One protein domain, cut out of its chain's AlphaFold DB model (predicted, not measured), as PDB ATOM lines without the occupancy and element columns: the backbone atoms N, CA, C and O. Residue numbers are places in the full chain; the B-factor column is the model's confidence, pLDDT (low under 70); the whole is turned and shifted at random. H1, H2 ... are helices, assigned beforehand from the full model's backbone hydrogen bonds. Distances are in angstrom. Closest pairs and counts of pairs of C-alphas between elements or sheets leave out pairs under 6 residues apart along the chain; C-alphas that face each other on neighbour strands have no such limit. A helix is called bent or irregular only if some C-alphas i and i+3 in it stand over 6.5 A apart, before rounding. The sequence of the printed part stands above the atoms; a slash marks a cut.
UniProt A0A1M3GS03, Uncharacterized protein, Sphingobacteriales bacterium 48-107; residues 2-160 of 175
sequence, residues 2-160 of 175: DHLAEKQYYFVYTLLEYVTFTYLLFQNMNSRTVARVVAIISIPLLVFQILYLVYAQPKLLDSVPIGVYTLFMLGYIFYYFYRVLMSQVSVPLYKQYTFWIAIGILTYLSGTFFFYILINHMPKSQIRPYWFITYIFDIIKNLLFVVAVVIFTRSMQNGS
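AT A GLANCE: This is residues 2 to 160 of the 175 residues of an uncharacterized protein of Sphingobacteriales bacterium 48-107 (UniProt A0A1M3GS03). Five long helices run up and down side by side, H4 nearest the middle, with H5, the longest, packed along it. The printed part has 159 residues with named helices H1 to H5 in order, no named strand: all helix, compact with radius of gyration of the C-alphas 17.6 A, elongated, 53 by 34 by 26 A.

HOW THE PARTS SIT: H5, residues 124 to 160, touches H4, residues 97 to 121, opposite ways, closest C-alphas Tyr 97 and Ala 148, 4.4 A. H4 touches H3, residues 63 to 86, closest C-alphas Ser 63 and Ile 117, 5.0 A. H2, residues 32 to 55, touches H3 with residues 45 to 52 alone, closest C-alphas Gln 49 and Pro 65, 6.0 A. H1, residues 2 to 27, touches H2 with residues 22 to 26 alone, closest C-alphas Phe 26 and Ala 35, 6.3 A. Each helix forms a hairpin with the next; H1 to H4 are an up-and-down bundle, each running against the one before. Every O i to N i+4 pair is within hydrogen-bond range in H1 and H3, 19 of 20 in H2, 17 of 21 in H4, 26 of 33 in H5.

IN THESE COORDINATES: H5 is 55.0 A long from first to last C-alpha and begins with C-alpha 124 at (27.482, 6.739, -31.343); H1 is 37.7 A long and begins with C-alpha 2 at (15.156, -0.773, -22.663). H4 and H5 are only just irregular: C-alphas 117 and 120 are 6.9 A apart, 125 and 128 6.8 A.

THE WHOLE: The printed part has no cut; 16 residues are under pLDDT 70.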
ATOM      1  N   ASP A   2      14.806  -0.320 -21.309       59.72
ATOM      2  CA  ASP A   2      15.156  -0.773 -22.663       59.72
ATOM      3  C   ASP A   2      16.607  -1.267 -22.808       59.72
ATOM      4  O   ASP A   2      16.873  -2.218 -23.537       59.72
ATOM      5  N   HIS A   3      17.547  -0.728 -22.023       59.72
ATOM      6  CA  HIS A   3      18.963  -1.118 -22.106       59.72
ATOM      7  C   HIS A   3      19.279  -2.544 -21.634       59.72
ATOM      8  O   HIS A   3      20.311  -3.093 -22.015       59.72
ATOM      9  N   LEU A   4      18.434  -3.152 -20.793       63.97
ATOM     10  CA  LEU A   4      18.650  -4.535 -20.351       63.97
ATOM     11  C   LEU A   4      18.220  -5.531 -21.440       63.97
ATOM     12  O   LEU A   4      18.926  -6.507 -21.689       63.97
ATOM     13  N   ALA A   5      17.107  -5.242 -22.121       70.19
ATOM     14  CA  ALA A   5      16.590  -6.054 -23.217       70.19
ATOM     15  C   ALA A   5      17.528  -6.029 -24.437       70.19
ATOM     16  O   ALA A   5      17.806  -7.076 -25.017       70.19
ATOM     17  N   GLU A   6      18.090  -4.864 -24.776       69.94
ATOM     18  CA  GLU A   6      19.079  -4.735 -25.857       69.94
ATOM     19  C   GLU A   6      20.332  -5.586 -25.600       69.94
ATOM     20  O   GLU A   6      20.787  -6.308 -26.485       69.94
ATOM     21  N   LYS A   7      20.865  -5.565 -24.373       70.69
ATOM     22  CA  LYS A   7      22.035  -6.379 -24.000       70.69
ATOM     23  C   LYS A   7      21.758  -7.877 -24.122       70.69
ATOM     24  O   LYS A   7      22.574  -8.615 -24.667       70.69
ATOM     25  N   GLN A   8      20.598  -8.325 -23.643       75.62
ATOM     26  CA  GLN A   8      20.189  -9.727 -23.748       75.62
ATOM     27  C   GLN A   8      20.016 -10.159 -25.207       75.62
ATOM     28  O   GLN A   8      20.427 -11.260 -25.567       75.62
ATOM     29  N   TYR A   9      19.473  -9.286 -26.057       80.31
ATOM     30  CA  TYR A   9      19.326  -9.550 -27.484       80.31
ATOM     31  C   TYR A   9      20.677  -9.810 -28.165       80.31
ATOM     32  O   TYR A   9      20.836 -10.840 -28.819       80.31
ATOM     33  N   TYR A  10      21.671  -8.935 -27.976       76.25
ATOM     34  CA  TYR A  10      22.992  -9.109 -28.597       76.25
ATOM     35  C   TYR A  10      23.741 -10.336 -28.077       76.25
ATOM     36  O   TYR A  10      24.400 -11.033 -28.853       76.25
ATOM     37  N   PHE A  11      23.591 -10.638 -26.788       78.94
ATOM     38  CA  PHE A  11      24.146 -11.848 -26.196       78.94
ATOM     39  C   PHE A  11      23.548 -13.110 -26.830       78.94
ATOM     40  O   PHE A  11      24.286 -13.986 -27.282       78.94
ATOM     41  N   VAL A  12      22.213 -13.191 -26.904       81.75
ATOM     42  CA  VAL A  12      21.504 -14.333 -27.501       81.75
ATOM     43  C   VAL A  12      21.843 -14.462 -28.980       81.75
ATOM     44  O   VAL A  12      22.100 -15.571 -29.440       81.75
ATOM     45  N   TYR A  13      21.904 -13.347 -29.711       83.19
ATOM     46  CA  TYR A  13      22.303 -13.329 -31.115       83.19
ATOM     47  C   TYR A  13      23.706 -13.917 -31.307       83.19
ATOM     48  O   TYR A  13      23.883 -14.846 -32.092       83.19
ATOM     49  N   THR A  14      24.683 -13.444 -30.528       80.94
ATOM     50  CA  THR A  14      26.074 -13.923 -30.589       80.94
ATOM     51  C   THR A  14      26.169 -15.409 -30.244       80.94
ATOM     52  O   THR A  14      26.886 -16.162 -30.900       80.94
ATOM     53  N   LEU A  15      25.429 -15.856 -29.227       83.25
ATOM     54  CA  LEU A  15      25.404 -17.258 -28.815       83.25
ATOM     55  C   LEU A  15      24.763 -18.153 -29.883       83.25
ATOM     56  O   LEU A  15      25.274 -19.231 -30.175       83.25
ATOM     57  N   LEU A  16      23.664 -17.709 -30.492       86.81
ATOM     58  CA  LEU A  16      22.986 -18.454 -31.548       86.81
ATOM     59  C   LEU A  16      23.871 -18.564 -32.789       86.81
ATOM     60  O   LEU A  16      23.999 -19.650 -33.359       86.81
ATOM     61  N   GLU A  17      24.517 -17.470 -33.177       84.00
ATOM     62  CA  GLU A  17      25.470 -17.437 -34.282       84.00
ATOM     63  C   GLU A  17      26.651 -18.382 -34.036       84.00
ATOM     64  O   GLU A  17      26.951 -19.228 -34.885       84.00
ATOM     65  N   TYR A  18      27.241 -18.312 -32.837       85.12
ATOM     66  CA  TYR A  18      28.277 -19.230 -32.374       85.12
ATOM     67  C   TYR A  18      27.860 -20.686 -32.576       85.12
ATOM     68  O   TYR A  18      28.490 -21.419 -33.340       85.12
ATOM     69  N   VAL A  19      26.760 -21.089 -31.932       86.00
ATOM     70  CA  VAL A  19      26.281 -22.474 -31.931       86.00
ATOM     71  C   VAL A  19      25.971 -22.939 -33.352       86.00
ATOM     72  O   VAL A  19      26.356 -24.046 -33.729       86.00
ATOM     73  N   THR A  20      25.330 -22.092 -34.159       86.81
ATOM     74  CA  THR A  20      24.933 -22.430 -35.530       86.81
ATOM     75  C   THR A  20      26.148 -22.667 -36.417       86.81
ATOM     76  O   THR A  20      26.235 -23.701 -37.082       86.81
ATOM     77  N   PHE A  21      27.117 -21.750 -36.428       86.12
ATOM     78  CA  PHE A  21      28.298 -21.914 -37.269       86.12
ATOM     79  C   PHE A  21      29.179 -23.062 -36.786       86.12
ATOM     80  O   PHE A  21      29.670 -23.826 -37.616       86.12
ATOM     81  N   THR A  22      29.349 -23.239 -35.474       84.19
ATOM     82  CA  THR A  22      30.104 -24.371 -34.928       84.19
ATOM     83  C   THR A  22      29.444 -25.696 -35.301       84.19
ATOM     84  O   THR A  22      30.137 -26.613 -35.737       84.19
ATOM     85  N   TYR A  23      28.116 -25.791 -35.216       86.25
ATOM     86  CA  TYR A  23      27.367 -26.975 -35.633       86.25
ATOM     87  C   TYR A  23      27.522 -27.268 -37.132       86.25
ATOM     88  O   TYR A  23      27.845 -28.396 -37.506       86.25
ATOM     89  N   LEU A  24      27.348 -26.263 -37.996       84.62
ATOM     90  CA  LEU A  24      27.500 -26.427 -39.446       84.62
ATOM     91  C   LEU A  24      28.914 -26.880 -39.816       84.62
ATOM     92  O   LEU A  24      29.095 -27.814 -40.596       84.62
ATOM     93  N   LEU A  25      29.929 -26.245 -39.234       80.06
ATOM     94  CA  LEU A  25      31.327 -26.588 -39.463       80.06
ATOM     95  C   LEU A  25      31.677 -27.988 -38.938       80.06
ATOM     96  O   LEU A  25      32.412 -28.718 -39.604       80.06
ATOM     97  N   PHE A  26      31.102 -28.392 -37.804       82.62
ATOM     98  CA  PHE A  26      31.252 -29.733 -37.243       82.62
ATOM     99  C   PHE A  26      30.685 -30.816 -38.167       82.62
ATOM    100  O   PHE A  26      31.373 -31.796 -38.444       82.62
ATOM    101  N   GLN A  27      29.468 -30.632 -38.693       77.75
ATOM    102  CA  GLN A  27      28.839 -31.590 -39.617       77.75
ATOM    103  C   GLN A  27      29.657 -31.791 -40.898       77.75
ATOM    104  O   GLN A  27      29.739 -32.894 -41.434       77.75
ATOM    105  N   ASN A  28      30.332 -30.738 -41.362       71.81
ATOM    106  CA  ASN A  28      31.180 -30.796 -42.551       71.81
ATOM    107  C   ASN A  28      32.488 -31.584 -42.334       71.81
ATOM    108  O   ASN A  28      33.202 -31.881 -43.295       71.81
ATOM    109  N   MET A  29      32.830 -31.939 -41.093       71.81
ATOM    110  CA  MET A  29      34.070 -32.625 -40.745       71.81
ATOM    111  C   MET A  29      33.808 -34.027 -40.196       71.81
ATOM    112  O   MET A  29      33.594 -34.224 -39.007       71.81
ATOM    113  N   ASN A  30      33.993 -35.046 -41.036       65.44
ATOM    114  CA  ASN A  30      33.843 -36.455 -40.637       65.44
ATOM    115  C   ASN A  30      34.989 -36.996 -39.733       65.44
ATOM    116  O   ASN A  30      35.247 -38.196 -39.692       65.44
ATOM    117  N   SER A  31      35.744 -36.126 -39.046       70.44
ATOM    118  CA  SER A  31      36.877 -36.518 -38.193       70.44
ATOM    119  C   SER A  31      36.522 -36.413 -36.711       70.44
ATOM    120  O   SER A  31      36.325 -35.321 -36.176       70.44
ATOM    121  N   ARG A  32      36.534 -37.560 -36.017       73.62
ATOM    122  CA  ARG A  32      36.275 -37.657 -34.566       73.62
ATOM    123  C   ARG A  32      37.271 -36.869 -33.706       73.62
ATOM    124  O   ARG A  32      36.943 -36.521 -32.573       73.62
ATOM    125  N   THR A  33      38.480 -36.618 -34.207       72.12
ATOM    126  CA  THR A  33      39.499 -35.826 -33.500       72.12
ATOM    127  C   THR A  33      39.121 -34.353 -33.494       72.12
ATOM    128  O   THR A  33      39.137 -33.706 -32.454       72.12
ATOM    129  N   VAL A  34      38.700 -33.844 -34.648       73.12
ATOM    130  CA  VAL A  34      38.317 -32.441 -34.820       73.12
ATOM    131  C   VAL A  34      37.042 -32.139 -34.043       73.12
ATOM    132  O   VAL A  34      36.963 -31.130 -33.351       73.12
ATOM    133  N   ALA A  35      36.087 -33.067 -34.084       72.00
ATOM    134  CA  ALA A  35      34.883 -33.031 -33.271       72.00
ATOM    135  C   ALA A  35      35.183 -32.860 -31.771       72.00
ATOM    136  O   ALA A  35      34.591 -32.012 -31.104       72.00
ATOM    137  N   ARG A  36      36.146 -33.632 -31.248       78.62
ATOM    138  CA  ARG A  36      36.590 -33.534 -29.851       78.62
ATOM    139  C   ARG A  36      37.258 -32.198 -29.544       78.62
ATOM    140  O   ARG A  36      36.935 -31.599 -28.528       78.62
ATOM    141  N   VAL A  37      38.146 -31.720 -30.414       78.69
ATOM    142  CA  VAL A  37      38.830 -30.430 -30.230       78.69
ATOM    143  C   VAL A  37      37.825 -29.277 -30.186       78.69
ATOM    144  O   VAL A  37      37.900 -28.447 -29.287       78.69
ATOM    145  N   VAL A  38      36.837 -29.264 -31.087       80.62
ATOM    146  CA  VAL A  38      35.767 -28.254 -31.082       80.62
ATOM    147  C   VAL A  38      34.976 -28.301 -29.786       80.62
ATOM    148  O   VAL A  38      34.810 -27.263 -29.156       80.62
ATOM    149  N   ALA A  39      34.524 -29.480 -29.355       78.12
ATOM    150  CA  ALA A  39      33.748 -29.610 -28.124       78.12
ATOM    151  C   ALA A  39      34.541 -29.146 -26.889       78.12
ATOM    152  O   ALA A  39      34.017 -28.392 -26.072       78.12
ATOM    153  N   ILE A  40      35.819 -29.532 -26.790       83.50
ATOM    154  CA  ILE A  40      36.704 -29.141 -25.683       83.50
ATOM    155  C   ILE A  40      36.932 -27.629 -25.665       83.50
ATOM    156  O   ILE A  40      36.915 -27.047 -24.591       83.50
ATOM    157  N   ILE A  41      37.116 -26.987 -26.822       83.50
ATOM    158  CA  ILE A  41      37.329 -25.532 -26.925       83.50
ATOM    159  C   ILE A  41      36.024 -24.748 -26.716       83.50
ATOM    160  O   ILE A  41      36.048 -23.633 -26.194       83.50
ATOM    161  N   SER A  42      34.877 -25.329 -27.073       82.94
ATOM    162  CA  SER A  42      33.573 -24.676 -26.924       82.94
ATOM    163  C   SER A  42      33.214 -24.432 -25.458       82.94
ATOM    164  O   SER A  42      32.641 -23.397 -25.132       82.94
ATOM    165  N   ILE A  43      33.591 -25.347 -24.559       83.25
ATOM    166  CA  ILE A  43      33.281 -25.240 -23.125       83.25
ATOM    167  C   ILE A  43      33.946 -23.997 -22.490       83.25
ATOM    168  O   ILE A  43      33.217 -23.168 -21.943       83.25
ATOM    169  N   PRO A  44      35.278 -23.783 -22.590       86.25
ATOM    170  CA  PRO A  44      35.930 -22.563 -22.120       86.25
ATOM    171  C   PRO A  44      35.376 -21.290 -22.753       86.25
ATOM    172  O   PRO A  44      35.263 -20.286 -22.060       86.25
ATOM    173  N   LEU A  45      35.023 -21.314 -24.044       83.94
ATOM    174  CA  LEU A  45      34.479 -20.139 -24.730       83.94
ATOM    175  C   LEU A  45      33.104 -19.740 -24.186       83.94
ATOM    176  O   LEU A  45      32.870 -18.560 -23.936       83.94
ATOM    177  N   LEU A  46      32.225 -20.711 -23.928       83.25
ATOM    178  CA  LEU A  46      30.927 -20.456 -23.301       83.25
ATOM    179  C   LEU A  46      31.084 -19.946 -21.866       83.25
ATOM    180  O   LEU A  46      30.432 -18.976 -21.481       83.25
ATOM    181  N   VAL A  47      31.984 -20.550 -21.084       85.50
ATOM    182  CA  VAL A  47      32.295 -20.086 -19.723       85.50
ATOM    183  C   VAL A  47      32.841 -18.660 -19.754       85.50
ATOM    184  O   VAL A  47      32.378 -17.812 -18.995       85.50
ATOM    185  N   PHE A  48      33.771 -18.365 -20.663       85.50
ATOM    186  CA  PHE A  48      34.315 -17.025 -20.857       85.50
ATOM    187  C   PHE A  48      33.217 -16.010 -21.185       85.50
ATOM    188  O   PHE A  48      33.195 -14.933 -20.597       85.50
ATOM    189  N   GLN A  49      32.275 -16.357 -22.064       81.38
ATOM    190  CA  GLN A  49      31.179 -15.468 -22.445       81.38
ATOM    191  C   GLN A  49      30.227 -15.178 -21.270       81.38
ATOM    192  O   GLN A  49      29.828 -14.030 -21.075       81.38
ATOM    193  N   ILE A  50      29.914 -16.184 -20.446       81.94
ATOM    194  CA  ILE A  50      29.100 -16.012 -19.230       81.94
ATOM    195  C   ILE A  50      29.834 -15.134 -18.209       81.94
ATOM    196  O   ILE A  50      29.249 -14.195 -17.670       81.94
ATOM    197  N   LEU A  51      31.122 -15.397 -17.965       84.38
ATOM    198  CA  LEU A  51      31.935 -14.580 -17.062       84.38
ATOM    199  C   LEU A  51      32.026 -13.131 -17.559       84.38
ATOM    200  O   LEU A  51      31.872 -12.198 -16.774       84.38
ATOM    201  N   TYR A  52      32.212 -12.925 -18.861       81.94
ATOM    202  CA  TYR A  52      32.273 -11.590 -19.446       81.94
ATOM    203  C   TYR A  52      30.963 -10.816 -19.244       81.94
ATOM    204  O   TYR A  52      30.999  -9.650 -18.854       81.94
ATOM    205  N   LEU A  53      29.808 -11.468 -19.418       78.12
ATOM    206  CA  LEU A  53      28.501 -10.852 -19.183       78.12
ATOM    207  C   LEU A  53      28.331 -10.383 -17.726       78.12
ATOM    208  O   LEU A  53      27.813  -9.293 -17.488       78.12
ATOM    209  N   VAL A  54      28.781 -11.191 -16.759       78.31
ATOM    210  CA  VAL A  54      28.629 -10.907 -15.322       78.31
ATOM    211  C   VAL A  54      29.595  -9.819 -14.847       78.31
ATOM    212  O   VAL A  54      29.189  -8.922 -14.108       78.31
ATOM    213  N   TYR A  55      30.862  -9.871 -15.268       80.69
ATOM    214  CA  TYR A  55      31.920  -9.025 -14.705       80.69
ATOM    215  C   TYR A  55      32.247  -7.777 -15.534       80.69
ATOM    216  O   TYR A  55      32.622  -6.757 -14.962       80.69
ATOM    217  N   ALA A  56      32.123  -7.823 -16.863       72.19
ATOM    218  CA  ALA A  56      32.657  -6.771 -17.733       72.19
ATOM    219  C   ALA A  56      31.654  -5.656 -18.083       72.19
ATOM    220  O   ALA A  56      32.060  -4.681 -18.711       72.19
ATOM    221  N   GLN A  57      30.377  -5.781 -17.683       67.00
ATOM    222  CA  GLN A  57      29.298  -4.817 -17.972       67.00
ATOM    223  C   GLN A  57      29.353  -4.316 -19.424       67.00
ATOM    224  O   GLN A  57      29.692  -3.152 -19.668       67.00
ATOM    225  N   PRO A  58      29.045  -5.184 -20.404       62.47
ATOM    226  CA  PRO A  58      29.289  -4.882 -21.803       62.47
ATOM    227  C   PRO A  58      28.631  -3.572 -22.242       62.47
ATOM    228  O   PRO A  58      27.555  -3.185 -21.759       62.47
ATOM    229  N   LYS A  59      29.338  -2.870 -23.136       67.56
ATOM    230  CA  LYS A  59      28.895  -1.628 -23.780       67.56
ATOM    231  C   LYS A  59      27.818  -1.953 -24.834       67.56
ATOM    232  O   LYS A  59      27.001  -2.838 -24.624       67.56
ATOM    233  N   LEU A  60      27.766  -1.214 -25.944       64.75
ATOM    234  CA  LEU A  60      26.751  -1.399 -26.990       64.75
ATOM    235  C   LEU A  60      26.759  -2.808 -27.606       64.75
ATOM    236  O   LEU A  60      25.696  -3.316 -27.939       64.75
ATOM    237  N   LEU A  61      27.937  -3.419 -27.755       65.44
ATOM    238  CA  LEU A  61      28.110  -4.771 -28.292       65.44
ATOM    239  C   LEU A  61      29.159  -5.558 -27.501       65.44
ATOM    240  O   LEU A  61      30.119  -4.981 -26.984       65.44
ATOM    241  N   ASP A  62      29.032  -6.885 -27.495       73.31
ATOM    242  CA  ASP A  62      29.976  -7.831 -26.879       73.31
ATOM    243  C   ASP A  62      31.244  -8.030 -27.735       73.31
ATOM    244  O   ASP A  62      31.627  -9.143 -28.093       73.31
ATOM    245  N   SER A  63      31.928  -6.932 -28.075       79.38
ATOM    246  CA  SER A  63      33.051  -6.914 -29.029       79.38
ATOM    247  C   SER A  63      34.194  -7.881 -28.691       79.38
ATOM    248  O   SER A  63      34.824  -8.429 -29.592       79.38
ATOM    249  N   VAL A  64      34.471  -8.099 -27.397       82.25
ATOM    250  CA  VAL A  64      35.590  -8.940 -26.951       82.25
ATOM    251  C   VAL A  64      35.252 -10.428 -27.124       82.25
ATOM    252  O   VAL A  64      35.998 -11.099 -27.839       82.25
ATOM    253  N   PRO A  65      34.134 -10.955 -26.574       84.12
ATOM    254  CA  PRO A  65      33.677 -12.311 -26.887       84.12
ATOM    255  C   PRO A  65      33.563 -12.588 -28.387       84.12
ATOM    256  O   PRO A  65      34.071 -13.609 -28.851       84.12
ATOM    257  N   ILE A  66      32.977 -11.658 -29.150       85.31
ATOM    258  CA  ILE A  66      32.816 -11.790 -30.604       85.31
ATOM    259  C   ILE A  66      34.178 -11.915 -31.296       85.31
ATOM    260  O   ILE A  66      34.365 -12.796 -32.136       85.31
ATOM    261  N   GLY A  67      35.151 -11.078 -30.925       86.62
ATOM    262  CA  GLY A  67      36.500 -11.125 -31.486       86.62
ATOM    263  C   GLY A  67      37.218 -12.445 -31.199       86.62
ATOM    264  O   GLY A  67      37.750 -13.068 -32.120       86.62
ATOM    265  N   VAL A  68      37.185 -12.909 -29.944       87.25
ATOM    266  CA  VAL A  68      37.808 -14.181 -29.533       87.25
ATOM    267  C   VAL A  68      37.201 -15.350 -30.305       87.25
ATOM    268  O   VAL A  68      37.928 -16.123 -30.927       87.25
ATOM    269  N   TYR A  69      35.872 -15.452 -30.324       86.00
ATOM    270  CA  TYR A  69      35.165 -16.481 -31.082       86.00
ATOM    271  C   TYR A  69      35.526 -16.455 -32.571       86.00
ATOM    272  O   TYR A  69      35.813 -17.502 -33.156       86.00
ATOM    273  N   THR A  70      35.546 -15.267 -33.176       89.25
ATOM    274  CA  THR A  70      35.831 -15.118 -34.602       89.25
ATOM    275  C   THR A  70      37.219 -15.656 -34.945       89.25
ATOM    276  O   THR A  70      37.352 -16.404 -35.912       89.25
ATOM    277  N   LEU A  71      38.244 -15.377 -34.128       89.81
ATOM    278  CA  LEU A  71      39.581 -15.954 -34.317       89.81
ATOM    279  C   LEU A  71      39.568 -17.487 -34.272       89.81
ATOM    280  O   LEU A  71      40.181 -18.132 -35.125       89.81
ATOM    281  N   PHE A  72      38.861 -18.074 -33.304       88.06
ATOM    282  CA  PHE A  72      38.739 -19.530 -33.202       88.06
ATOM    283  C   PHE A  72      38.070 -20.135 -34.441       88.06
ATOM    284  O   PHE A  72      38.545 -21.142 -34.971       88.06
ATOM    285  N   MET A  73      37.008 -19.505 -34.944       88.00
ATOM    286  CA  MET A  73      36.314 -19.963 -36.149       88.00
ATOM    287  C   MET A  73      37.161 -19.830 -37.404       88.00
ATOM    288  O   MET A  73      37.175 -20.747 -38.222       88.00
ATOM    289  N   LEU A  74      37.912 -18.738 -37.547       90.94
ATOM    290  CA  LEU A  74      38.865 -18.580 -38.643       90.94
ATOM    291  C   LEU A  74      39.910 -19.699 -38.623       90.94
ATOM    292  O   LEU A  74      40.132 -20.342 -39.648       90.94
ATOM    293  N   GLY A  75      40.483 -20.005 -37.454       89.06
ATOM    294  CA  GLY A  75      41.410 -21.128 -37.293       89.06
ATOM    295  C   GLY A  75      40.789 -22.466 -37.708       89.06
ATOM    296  O   GLY A  75      41.419 -23.256 -38.415       89.06
ATOM    297  N   TYR A  76      39.526 -22.697 -37.346       86.06
ATOM    298  CA  TYR A  76      38.798 -23.900 -37.740       86.06
ATOM    299  C   TYR A  76      38.584 -24.000 -39.255       86.06
ATOM    300  O   TYR A  76      38.800 -25.056 -39.855       86.06
ATOM    301  N   ILE A  77      38.180 -22.900 -39.888       89.69
ATOM    302  CA  ILE A  77      37.953 -22.831 -41.333       89.69
ATOM    303  C   ILE A  77      39.269 -23.009 -42.100       89.69
ATOM    304  O   ILE A  77      39.309 -23.716 -43.104       89.69
ATOM    305  N   PHE A  78      40.377 -22.442 -41.623       90.44
ATOM    306  CA  PHE A  78      41.680 -22.678 -42.245       90.44
ATOM    307  C   PHE A  78      42.126 -24.129 -42.107       90.44
ATOM    308  O   PHE A  78      42.607 -24.711 -43.077       90.44
ATOM    309  N   TYR A  79      41.895 -24.751 -40.952       87.94
ATOM    310  CA  TYR A  79      42.144 -26.177 -40.782       87.94
ATOM    311  C   TYR A  79      41.271 -27.037 -41.719       87.94
ATOM    312  O   TYR A  79      41.754 -28.021 -42.288       87.94
ATOM    313  N   TYR A  80      40.008 -26.650 -41.940       86.62
ATOM    314  CA  TYR A  80      39.134 -27.268 -42.942       86.62
ATOM    315  C   TYR A  80      39.747 -27.200 -44.343       86.62
ATOM    316  O   TYR A  80      39.926 -28.238 -44.982       86.62
ATOM    317  N   PHE A  81      40.119 -26.003 -44.801       87.75
ATOM    318  CA  PHE A  81      40.710 -25.826 -46.126       87.75
ATOM    319  C   PHE A  81      42.041 -26.557 -46.268       87.75
ATOM    320  O   PHE A  81      42.257 -27.210 -47.283       87.75
ATOM    321  N   TYR A  82      42.893 -26.537 -45.241       88.00
ATOM    322  CA  TYR A  82      44.135 -27.306 -45.220       88.00
ATOM    323  C   TYR A  82      43.876 -28.796 -45.459       88.00
ATOM    324  O   TYR A  82      44.492 -29.408 -46.331       88.00
ATOM    325  N   ARG A  83      42.917 -29.386 -44.736       84.88
ATOM    326  CA  ARG A  83      42.554 -30.797 -44.920       84.88
ATOM    327  C   ARG A  83      42.057 -31.092 -46.325       84.88
ATOM    328  O   ARG A  83      42.436 -32.110 -46.889       84.88
ATOM    329  N   VAL A  84      41.201 -30.224 -46.845       83.44
ATOM    330  CA  VAL A  84      40.603 -30.364 -48.170       83.44
ATOM    331  C   VAL A  84      41.669 -30.278 -49.269       83.44
ATOM    332  O   VAL A  84      41.644 -31.086 -50.193       83.44
ATOM    333  N   LEU A  85      42.636 -29.366 -49.134       84.50
ATOM    334  CA  LEU A  85      43.765 -29.219 -50.057       84.50
ATOM    335  C   LEU A  85      44.742 -30.401 -49.997       84.50
ATOM    336  O   LEU A  85      45.273 -30.791 -51.031       84.50
ATOM    337  N   MET A  86      44.966 -30.981 -48.813       84.06
ATOM    338  CA  MET A  86      45.868 -32.133 -48.658       84.06
ATOM    339  C   MET A  86      45.218 -33.479 -48.973       84.06
ATOM    340  O   MET A  86      45.915 -34.459 -49.235       84.06
ATOM    341  N   SER A  87      43.891 -33.568 -48.950       76.69
ATOM    342  CA  SER A  87      43.202 -34.772 -49.398       76.69
ATOM    343  C   SER A  87      43.270 -34.896 -50.921       76.69
ATOM    344  O   SER A  87      42.927 -33.958 -51.636       76.69
ATOM    345  N   GLN A  88      43.655 -36.071 -51.428       64.38
ATOM    346  CA  GLN A  88      43.625 -36.401 -52.861       64.38
ATOM    347  C   GLN A  88      42.180 -36.627 -53.340       64.38
ATOM    348  O   GLN A  88      41.797 -37.721 -53.753       64.38
ATOM    349  N   VAL A  89      41.325 -35.613 -53.204       64.88
ATOM    350  CA  VAL A  89      39.911 -35.728 -53.559       64.88
ATOM    351  C   VAL A  89      39.785 -35.644 -55.072       64.88
ATOM    352  O   VAL A  89      40.121 -34.635 -55.684       64.88
ATOM    353  N   SER A  90      39.240 -36.695 -55.678       67.69
ATOM    354  CA  SER A  90      38.934 -36.749 -57.113       67.69
ATOM    355  C   SER A  90      37.794 -35.806 -57.529       67.69
ATOM    356  O   SER A  90      37.576 -35.569 -58.716       67.69
ATOM    357  N   VAL A  91      37.058 -35.255 -56.558       77.19
ATOM    358  CA  VAL A  91      35.943 -34.327 -56.770       77.19
ATOM    359  C   VAL A  91      36.422 -32.878 -56.627       77.19
ATOM    360  O   VAL A  91      36.888 -32.509 -55.546       77.19
ATOM    361  N   PRO A  92      36.233 -32.026 -57.654       82.44
ATOM    362  CA  PRO A  92      36.569 -30.608 -57.581       82.44
ATOM    363  C   PRO A  92      35.896 -29.889 -56.405       82.44
ATOM    364  O   PRO A  92      34.717 -30.119 -56.123       82.44
ATOM    365  N   LEU A  93      36.615 -28.956 -55.776       83.81
ATOM    366  CA  LEU A  93      36.171 -28.234 -54.572       83.81
ATOM    367  C   LEU A  93      34.837 -27.509 -54.750       83.81
ATOM    368  O   LEU A  93      33.958 -27.607 -53.899       83.81
ATOM    369  N   TYR A  94      34.643 -26.853 -55.895       84.50
ATOM    370  CA  TYR A  94      33.420 -26.102 -56.187       84.50
ATOM    371  C   TYR A  94      32.170 -26.990 -56.313       84.50
ATOM    372  O   TYR A  94      31.057 -26.470 -56.265       84.50
ATOM    373  N   LYS A  95      32.322 -28.314 -56.473       85.50
ATOM    374  CA  LYS A  95      31.201 -29.270 -56.480       85.50
ATOM    375  C   LYS A  95      30.824 -29.752 -55.077       85.50
ATOM    376  O   LYS A  95      29.825 -30.452 -54.933       85.50
ATOM    377  N   GLN A  96      31.598 -29.405 -54.053       86.81
ATOM    378  CA  GLN A  96      31.317 -29.773 -52.670       86.81
ATOM    379  C   GLN A  96      30.523 -28.650 -51.998       86.81
ATOM    380  O   GLN A  96      30.986 -27.517 -51.913       86.81
ATOM    381  N   TYR A  97      29.328 -28.946 -51.489       89.38
ATOM    382  CA  TYR A  97      28.502 -27.943 -50.800       89.38
ATOM    383  C   TYR A  97      29.188 -27.390 -49.536       89.38
ATOM    384  O   TYR A  97      29.063 -26.210 -49.218       89.38
ATOM    385  N   THR A  98      29.977 -28.226 -48.855       88.06
ATOM    386  CA  THR A  98      30.737 -27.890 -47.643       88.06
ATOM    387  C   THR A  98      31.742 -26.759 -47.869       88.06
ATOM    388  O   THR A  98      31.959 -25.939 -46.979       88.06
ATOM    389  N   PHE A  99      32.313 -26.673 -49.077       89.81
ATOM    390  CA  PHE A  99      33.216 -25.597 -49.484       89.81
ATOM    391  C   PHE A  99      32.497 -24.239 -49.482       89.81
ATOM    392  O   PHE A  99      33.003 -23.268 -48.922       89.81
ATOM    393  N   TRP A 100      31.287 -24.188 -50.044       92.12
ATOM    394  CA  TRP A 100      30.479 -22.967 -50.127       92.12
ATOM    395  C   TRP A 100      29.956 -22.506 -48.760       92.12
ATOM    396  O   TRP A 100      29.888 -21.308 -48.496       92.12
ATOM    397  N   ILE A 101      29.656 -23.444 -47.856       91.81
ATOM    398  CA  ILE A 101      29.331 -23.111 -46.461       91.81
ATOM    399  C   ILE A 101      30.553 -22.497 -45.770       91.81
ATOM    400  O   ILE A 101      30.450 -21.423 -45.182       91.81
ATOM    401  N   ALA A 102      31.721 -23.143 -45.866       91.81
ATOM    402  CA  ALA A 102      32.939 -22.666 -45.217       91.81
ATOM    403  C   ALA A 102      33.360 -21.276 -45.722       91.81
ATOM    404  O   ALA A 102      33.706 -20.418 -44.912       91.81
ATOM    405  N   ILE A 103      33.282 -21.028 -47.035       93.50
ATOM    406  CA  ILE A 103      33.629 -19.723 -47.607       93.50
ATOM    407  C   ILE A 103      32.602 -18.643 -47.241       93.50
ATOM    408  O   ILE A 103      32.996 -17.527 -46.927       93.50
ATOM    409  N   GLY A 104      31.308 -18.977 -47.174       94.00
ATOM    410  CA  GLY A 104      30.270 -18.049 -46.713       94.00
ATOM    411  C   GLY A 104      30.487 -17.595 -45.273       94.00
ATOM    412  O   GLY A 104      30.448 -16.397 -44.992       94.00
ATOM    413  N   ILE A 105      30.797 -18.537 -44.376       92.62
ATOM    414  CA  ILE A 105      31.135 -18.224 -42.981       92.62
ATOM    415  C   ILE A 105      32.435 -17.406 -42.920       92.62
ATOM    416  O   ILE A 105      32.485 -16.407 -42.208       92.62
ATOM    417  N   LEU A 106      33.467 -17.769 -43.692       94.31
ATOM    418  CA  LEU A 106      34.744 -17.045 -43.735       94.31
ATOM    419  C   LEU A 106      34.565 -15.583 -44.150       94.31
ATOM    420  O   LEU A 106      35.101 -14.685 -43.501       94.31
ATOM    421  N   THR A 107      33.821 -15.337 -45.228       93.88
ATOM    422  CA  THR A 107      33.578 -13.991 -45.753       93.88
ATOM    423  C   THR A 107      32.772 -13.157 -44.766       93.88
ATOM    424  O   THR A 107      33.128 -12.007 -44.516       93.88
ATOM    425  N   TYR A 108      31.739 -13.737 -44.153       93.44
ATOM    426  CA  TYR A 108      30.959 -13.053 -43.126       93.44
ATOM    427  C   TYR A 108      31.811 -12.669 -41.916       93.44
ATOM    428  O   TYR A 108      31.833 -11.505 -41.513       93.44
ATOM    429  N   LEU A 109      32.539 -13.641 -41.361       92.25
ATOM    430  CA  LEU A 109      33.358 -13.436 -40.176       92.25
ATOM    431  C   LEU A 109      34.457 -12.413 -40.445       92.25
ATOM    432  O   LEU A 109      34.584 -11.458 -39.696       92.25
ATOM    433  N   SER A 110      35.213 -12.556 -41.534       91.38
ATOM    434  CA  SER A 110      36.301 -11.622 -41.854       91.38
ATOM    435  C   SER A 110      35.807 -10.200 -42.143       91.38
ATOM    436  O   SER A 110      36.442  -9.237 -41.712       91.38
ATOM    437  N   GLY A 111      34.662 -10.059 -42.813       88.31
ATOM    438  CA  GLY A 111      34.069  -8.766 -43.140       88.31
ATOM    439  C   GLY A 111      33.494  -8.015 -41.942       88.31
ATOM    440  O   GLY A 111      33.645  -6.799 -41.831       88.31
ATOM    441  N   THR A 112      32.861  -8.736 -41.017       89.88
ATOM    442  CA  THR A 112      32.230  -8.138 -39.830       89.88
ATOM    443  C   THR A 112      33.172  -8.034 -38.629       89.88
ATOM    444  O   THR A 112      32.969  -7.176 -37.772       89.88
ATOM    445  N   PHE A 113      34.257  -8.816 -38.596       89.31
ATOM    446  CA  PHE A 113      35.240  -8.853 -37.508       89.31
ATOM    447  C   PHE A 113      35.776  -7.473 -37.114       89.31
ATOM    448  O   PHE A 113      35.705  -7.078 -35.949       89.31
ATOM    449  N   PHE A 114      36.296  -6.719 -38.088       85.94
ATOM    450  CA  PHE A 114      36.887  -5.406 -37.822       85.94
ATOM    451  C   PHE A 114      35.850  -4.416 -37.298       85.94
ATOM    452  O   PHE A 114      36.134  -3.650 -36.376       85.94
ATOM    453  N   PHE A 115      34.634  -4.467 -37.842       86.88
ATOM    454  CA  PHE A 115      33.534  -3.635 -37.378       86.88
ATOM    455  C   PHE A 115      33.155  -3.968 -35.930       86.88
ATOM    456  O   PHE A 115      33.078  -3.067 -35.095       86.88
ATOM    457  N   TYR A 116      33.008  -5.252 -35.597       85.69
ATOM    458  CA  TYR A 116      32.629  -5.691 -34.254       85.69
ATOM    459  C   TYR A 116      33.669  -5.370 -33.179       85.69
ATOM    460  O   TYR A 116      33.284  -5.093 -32.047       85.69
ATOM    461  N   ILE A 117      34.965  -5.346 -33.497       85.69
ATOM    462  CA  ILE A 117      36.001  -4.926 -32.534       85.69
ATOM    463  C   ILE A 117      36.039  -3.397 -32.380       85.69
ATOM    464  O   ILE A 117      36.260  -2.876 -31.282       85.69
ATOM    465  N   LEU A 118      35.805  -2.656 -33.465       85.25
ATOM    466  CA  LEU A 118      35.972  -1.203 -33.479       85.25
ATOM    467  C   LEU A 118      34.736  -0.440 -32.979       85.25
ATOM    468  O   LEU A 118      34.869   0.670 -32.468       85.25
ATOM    469  N   ILE A 119      33.544  -1.034 -33.049       84.88
ATOM    470  CA  ILE A 119      32.269  -0.380 -32.713       84.88
ATOM    471  C   ILE A 119      32.214   0.223 -31.305       84.88
ATOM    472  O   ILE A 119      31.666   1.306 -31.118       84.88
ATOM    473  N   ASN A 120      32.837  -0.423 -30.318       82.31
ATOM    474  CA  ASN A 120      32.872   0.078 -28.940       82.31
ATOM    475  C   ASN A 120      33.835   1.260 -28.733       82.31
ATOM    476  O   ASN A 120      33.817   1.880 -27.665       82.31
ATOM    477  N   HIS A 121      34.657   1.565 -29.739       85.38
ATOM    478  CA  HIS A 121      35.576   2.700 -29.779       85.38
ATOM    479  C   HIS A 121      35.067   3.827 -30.691       85.38
ATOM    480  O   HIS A 121      35.663   4.902 -30.719       85.38
ATOM    481  N   MET A 122      33.965   3.611 -31.418       83.62
ATOM    482  CA  MET A 122      33.370   4.620 -32.291       83.62
ATOM    483  C   MET A 122      32.373   5.516 -31.540       83.62
ATOM    484  O   MET A 122      31.625   5.042 -30.676       83.62
ATOM    485  N   PRO A 123      32.287   6.812 -31.889       84.31
ATOM    486  CA  PRO A 123      31.228   7.675 -31.384       84.31
ATOM    487  C   PRO A 123      29.862   7.200 -31.898       84.31
ATOM    488  O   PRO A 123      29.710   6.828 -33.062       84.31
ATOM    489  N   LYS A 124      28.832   7.261 -31.041       80.44
ATOM    490  CA  LYS A 124      27.482   6.739 -31.343       80.44
ATOM    491  C   LYS A 124      26.865   7.306 -32.630       80.44
ATOM    492  O   LYS A 124      26.097   6.609 -33.287       80.44
ATOM    493  N   SER A 125      27.215   8.537 -33.005       82.88
ATOM    494  CA  SER A 125      26.761   9.189 -34.243       82.88
ATOM    495  C   SER A 125      27.281   8.514 -35.517       82.88
ATOM    496  O   SER A 125      26.620   8.581 -36.549       82.88
ATOM    497  N   GLN A 126      28.429   7.837 -35.449       81.94
ATOM    498  CA  GLN A 126      29.045   7.151 -36.586       81.94
ATOM    499  C   GLN A 126      28.656   5.671 -36.661       81.94
ATOM    500  O   GLN A 126      28.741   5.076 -37.724       81.94
ATOM    501  N   ILE A 127      28.147   5.065 -35.586       81.44
ATOM    502  CA  ILE A 127      27.816   3.628 -35.566       81.44
ATOM    503  C   ILE A 127      26.784   3.250 -36.640       81.44
ATOM    504  O   ILE A 127      26.942   2.248 -37.332       81.44
ATOM    505  N   ARG A 128      25.731   4.061 -36.801       81.25
ATOM    506  CA  ARG A 128      24.610   3.770 -37.708       81.25
ATOM    507  C   ARG A 128      25.027   3.624 -39.183       81.25
ATOM    508  O   ARG A 128      24.635   2.625 -39.780       81.25
ATOM    509  N   PRO A 129      25.805   4.546 -39.786       81.31
ATOM    510  CA  PRO A 129      26.251   4.378 -41.171       81.31
ATOM    511  C   PRO A 129      27.188   3.179 -41.362       81.31
ATOM    512  O   PRO A 129      27.087   2.497 -42.377       81.31
ATOM    513  N   TYR A 130      28.050   2.864 -40.389       80.94
ATOM    514  CA  TYR A 130      28.931   1.695 -40.493       80.94
ATOM    515  C   TYR A 130      28.195   0.364 -40.289       80.94
ATOM    516  O   TYR A 130      28.618  -0.647 -40.843       80.94
ATOM    517  N   TRP A 131      27.057   0.357 -39.589       84.12
ATOM    518  CA  TRP A 131      26.219  -0.838 -39.446       84.12
ATOM    519  C   TRP A 131      25.714  -1.367 -40.795       84.12
ATOM    520  O   TRP A 131      25.482  -2.559 -40.941       84.12
ATOM    521  N   PHE A 132      25.610  -0.518 -41.823       85.31
ATOM    522  CA  PHE A 132      25.240  -0.969 -43.166       85.31
ATOM    523  C   PHE A 132      26.215  -2.006 -43.750       85.31
ATOM    524  O   PHE A 132      25.823  -2.864 -44.539       85.31
ATOM    525  N   ILE A 133      27.482  -1.967 -43.328       86.19
ATOM    526  CA  ILE A 133      28.519  -2.886 -43.797       86.19
ATOM    527  C   ILE A 133      28.209  -4.326 -43.378       86.19
ATOM    528  O   ILE A 133      28.434  -5.243 -44.168       86.19
ATOM    529  N   THR A 134      27.649  -4.546 -42.183       87.75
ATOM    530  CA  THR A 134      27.316  -5.908 -41.730       87.75
ATOM    531  C   THR A 134      26.254  -6.540 -42.622       87.75
ATOM    532  O   THR A 134      26.413  -7.692 -43.023       87.75
ATOM    533  N   TYR A 135      25.262  -5.760 -43.064       89.38
ATOM    534  CA  TYR A 135      24.234  -6.236 -43.990       89.38
ATOM    535  C   TYR A 135      24.798  -6.676 -45.342       89.38
ATOM    536  O   TYR A 135      24.320  -7.655 -45.910       89.38
ATOM    537  N   ILE A 136      25.829  -6.002 -45.862       92.19
ATOM    538  CA  ILE A 136      26.480  -6.416 -47.115       92.19
ATOM    539  C   ILE A 136      27.080  -7.818 -46.955       92.19
ATOM    540  O   ILE A 136      26.847  -8.696 -47.789       92.19
ATOM    541  N   PHE A 137      27.817  -8.052 -45.868       93.62
ATOM    542  CA  PHE A 137      28.423  -9.354 -45.599       93.62
ATOM    543  C   PHE A 137      27.382 -10.439 -45.303       93.62
ATOM    544  O   PHE A 137      27.563 -11.580 -45.729       93.62
ATOM    545  N   ASP A 138      26.268 -10.091 -44.660       91.06
ATOM    546  CA  ASP A 138      25.134 -10.997 -44.475       91.06
ATOM    547  C   ASP A 138      24.491 -11.413 -45.799       91.06
ATOM    548  O   ASP A 138      24.208 -12.595 -46.002       91.06
ATOM    549  N   ILE A 139      24.296 -10.473 -46.725       94.25
ATOM    550  CA  ILE A 139      23.754 -10.769 -48.057       94.25
ATOM    551  C   ILE A 139      24.698 -11.715 -48.805       94.25
ATOM    552  O   ILE A 139      24.252 -12.736 -49.328       94.25
ATOM    553  N   ILE A 140      26.003 -11.424 -48.812       95.44
ATOM    554  CA  ILE A 140      27.006 -12.268 -49.479       95.44
ATOM    555  C   ILE A 140      27.012 -13.681 -48.880       95.44
ATOM    556  O   ILE A 140      26.954 -14.664 -49.621       95.44
ATOM    557  N   LYS A 141      27.017 -13.800 -47.546       93.88
ATOM    558  CA  LYS A 141      26.922 -15.082 -46.829       93.88
ATOM    559  C   LYS A 141      25.694 -15.877 -47.257       93.88
ATOM    560  O   LYS A 141      25.809 -17.051 -47.603       93.88
ATOM    561  N   ASN A 142      24.528 -15.236 -47.260       94.19
ATOM    562  CA  ASN A 142      23.268 -15.893 -47.586       94.19
ATOM    563  C   ASN A 142      23.236 -16.367 -49.044       94.19
ATOM    564  O   ASN A 142      22.793 -17.483 -49.305       94.19
ATOM    565  N   LEU A 143      23.772 -15.585 -49.988       96.69
ATOM    566  CA  LEU A 143      23.918 -16.013 -51.383       96.69
ATOM    567  C   LEU A 143      24.800 -17.264 -51.504       96.69
ATOM    568  O   LEU A 143      24.434 -18.215 -52.197       96.69
ATOM    569  N   LEU A 144      25.925 -17.306 -50.790       94.88
ATOM    570  CA  LEU A 144      26.822 -18.466 -50.781       94.88
ATOM    571  C   LEU A 144      26.156 -19.701 -50.153       94.88
ATOM    572  O   LEU A 144      26.334 -20.815 -50.648       94.88
ATOM    573  N   PHE A 145      25.332 -19.522 -49.120       93.38
ATOM    574  CA  PHE A 145      24.553 -20.613 -48.527       93.38
ATOM    575  C   PHE A 145      23.479 -21.141 -49.477       93.38
ATOM    576  O   PHE A 145      23.305 -22.355 -49.576       93.38
ATOM    577  N   VAL A 146      22.812 -20.272 -50.239       95.31
ATOM    578  CA  VAL A 146      21.879 -20.703 -51.292       95.31
ATOM    579  C   VAL A 146      22.608 -21.558 -52.331       95.31
ATOM    580  O   VAL A 146      22.136 -22.643 -52.669       95.31
ATOM    581  N   VAL A 147      23.792 -21.133 -52.785       94.38
ATOM    582  CA  VAL A 147      24.626 -21.932 -53.703       94.38
ATOM    583  C   VAL A 147      24.977 -23.291 -53.089       94.38
ATOM    584  O   VAL A 147      24.847 -24.317 -53.761       94.38
ATOM    585  N   ALA A 148      25.351 -23.328 -51.807       92.81
ATOM    586  CA  ALA A 148      25.636 -24.571 -51.098       92.81
ATOM    587  C   ALA A 148      24.430 -25.526 -51.092       92.81
ATOM    588  O   ALA A 148      24.579 -26.706 -51.414       92.81
ATOM    589  N   VAL A 149      23.231 -25.020 -50.792       92.81
ATOM    590  CA  VAL A 149      21.985 -25.806 -50.781       92.81
ATOM    591  C   VAL A 149      21.645 -26.337 -52.177       92.81
ATOM    592  O   VAL A 149      21.286 -27.507 -52.327       92.81
ATOM    593  N   VAL A 150      21.810 -25.529 -53.227       94.06
ATOM    594  CA  VAL A 150      21.587 -25.969 -54.617       94.06
ATOM    595  C   VAL A 150      22.552 -27.093 -55.006       94.06
ATOM    596  O   VAL A 150      22.163 -28.059 -55.660       94.06
ATOM    597  N   ILE A 151      23.814 -27.015 -54.593       91.25
ATOM    598  CA  ILE A 151      24.798 -28.071 -54.866       91.25
ATOM    599  C   ILE A 151      24.484 -29.338 -54.068       91.25
ATOM    600  O   ILE A 151      24.574 -30.438 -54.615       91.25
ATOM    601  N   PHE A 152      24.086 -29.195 -52.804       89.56
ATOM    602  CA  PHE A 152      23.694 -30.309 -51.942       89.56
ATOM    603  C   PHE A 152      22.486 -31.072 -52.503       89.56
ATOM    604  O   PHE A 152      22.518 -32.291 -52.634       89.56
ATOM    605  N   THR A 153      21.438 -30.364 -52.923       89.81
ATOM    606  CA  THR A 153      20.245 -30.996 -53.512       89.81
ATOM    607  C   THR A 153      20.568 -31.744 -54.808       89.81
ATOM    608  O   THR A 153      20.121 -32.877 -55.001       89.81
ATOM    609  N   ARG A 154      21.423 -31.175 -55.669       88.06
ATOM    610  CA  ARG A 154      21.901 -31.844 -56.892       88.06
ATOM    611  C   ARG A 154      22.749 -33.081 -56.600       88.06
ATOM    612  O   ARG A 154      22.639 -34.078 -57.315       88.06
ATOM    613  N   SER A 155      23.605 -33.042 -55.577       83.38
ATOM    614  CA  SER A 155      24.444 -34.193 -55.223       83.38
ATOM    615  C   SER A 155      23.613 -35.357 -54.675       83.38
ATOM    616  O   SER A 155      23.891 -36.507 -55.019       83.38
ATOM    617  N   MET A 156      22.546 -35.073 -53.919       80.19
ATOM    618  CA  MET A 156      21.597 -36.087 -53.448       80.19
ATOM    619  C   MET A 156      20.829 -36.754 -54.599       80.19
ATOM    620  O   MET A 156      20.733 -37.979 -54.638       80.19
ATOM    621  N   GLN A 157      20.334 -35.977 -55.568       75.31
ATOM    622  CA  GLN A 157      19.602 -36.517 -56.724       75.31
ATOM    623  C   GLN A 157      20.476 -37.433 -57.596       75.31
ATOM    624  O   GLN A 157      20.042 -38.509 -58.001       75.31
ATOM    625  N   ASN A 158      21.738 -37.060 -57.822       64.31
ATOM    626  CA  ASN A 158      22.672 -37.873 -58.605       64.31
ATOM    627  C   ASN A 158      23.082 -39.179 -57.896       64.31
ATOM    628  O   ASN A 158      23.409 -40.158 -58.566       64.31
ATOM    629  N   GLY A 159      23.052 -39.219 -56.559       58.81
ATOM    630  CA  GLY A 159      23.295 -40.436 -55.777       58.81
ATOM    631  C   GLY A 159      22.144 -41.448 -55.831       58.81
ATOM    632  O   GLY A 159      22.396 -42.649 -55.783       58.81
ATOM    633  N   SER A 160      20.902 -40.977 -55.992       53.19
ATOM    634  CA  SER A 160      19.693 -41.816 -56.070       53.19
ATOM    635  C   SER A 160      19.485 -42.486 -57.434       53.19
ATOM    636  O   SER A 160      18.741 -43.458 -57.522       53.19
TER     637      SER A 160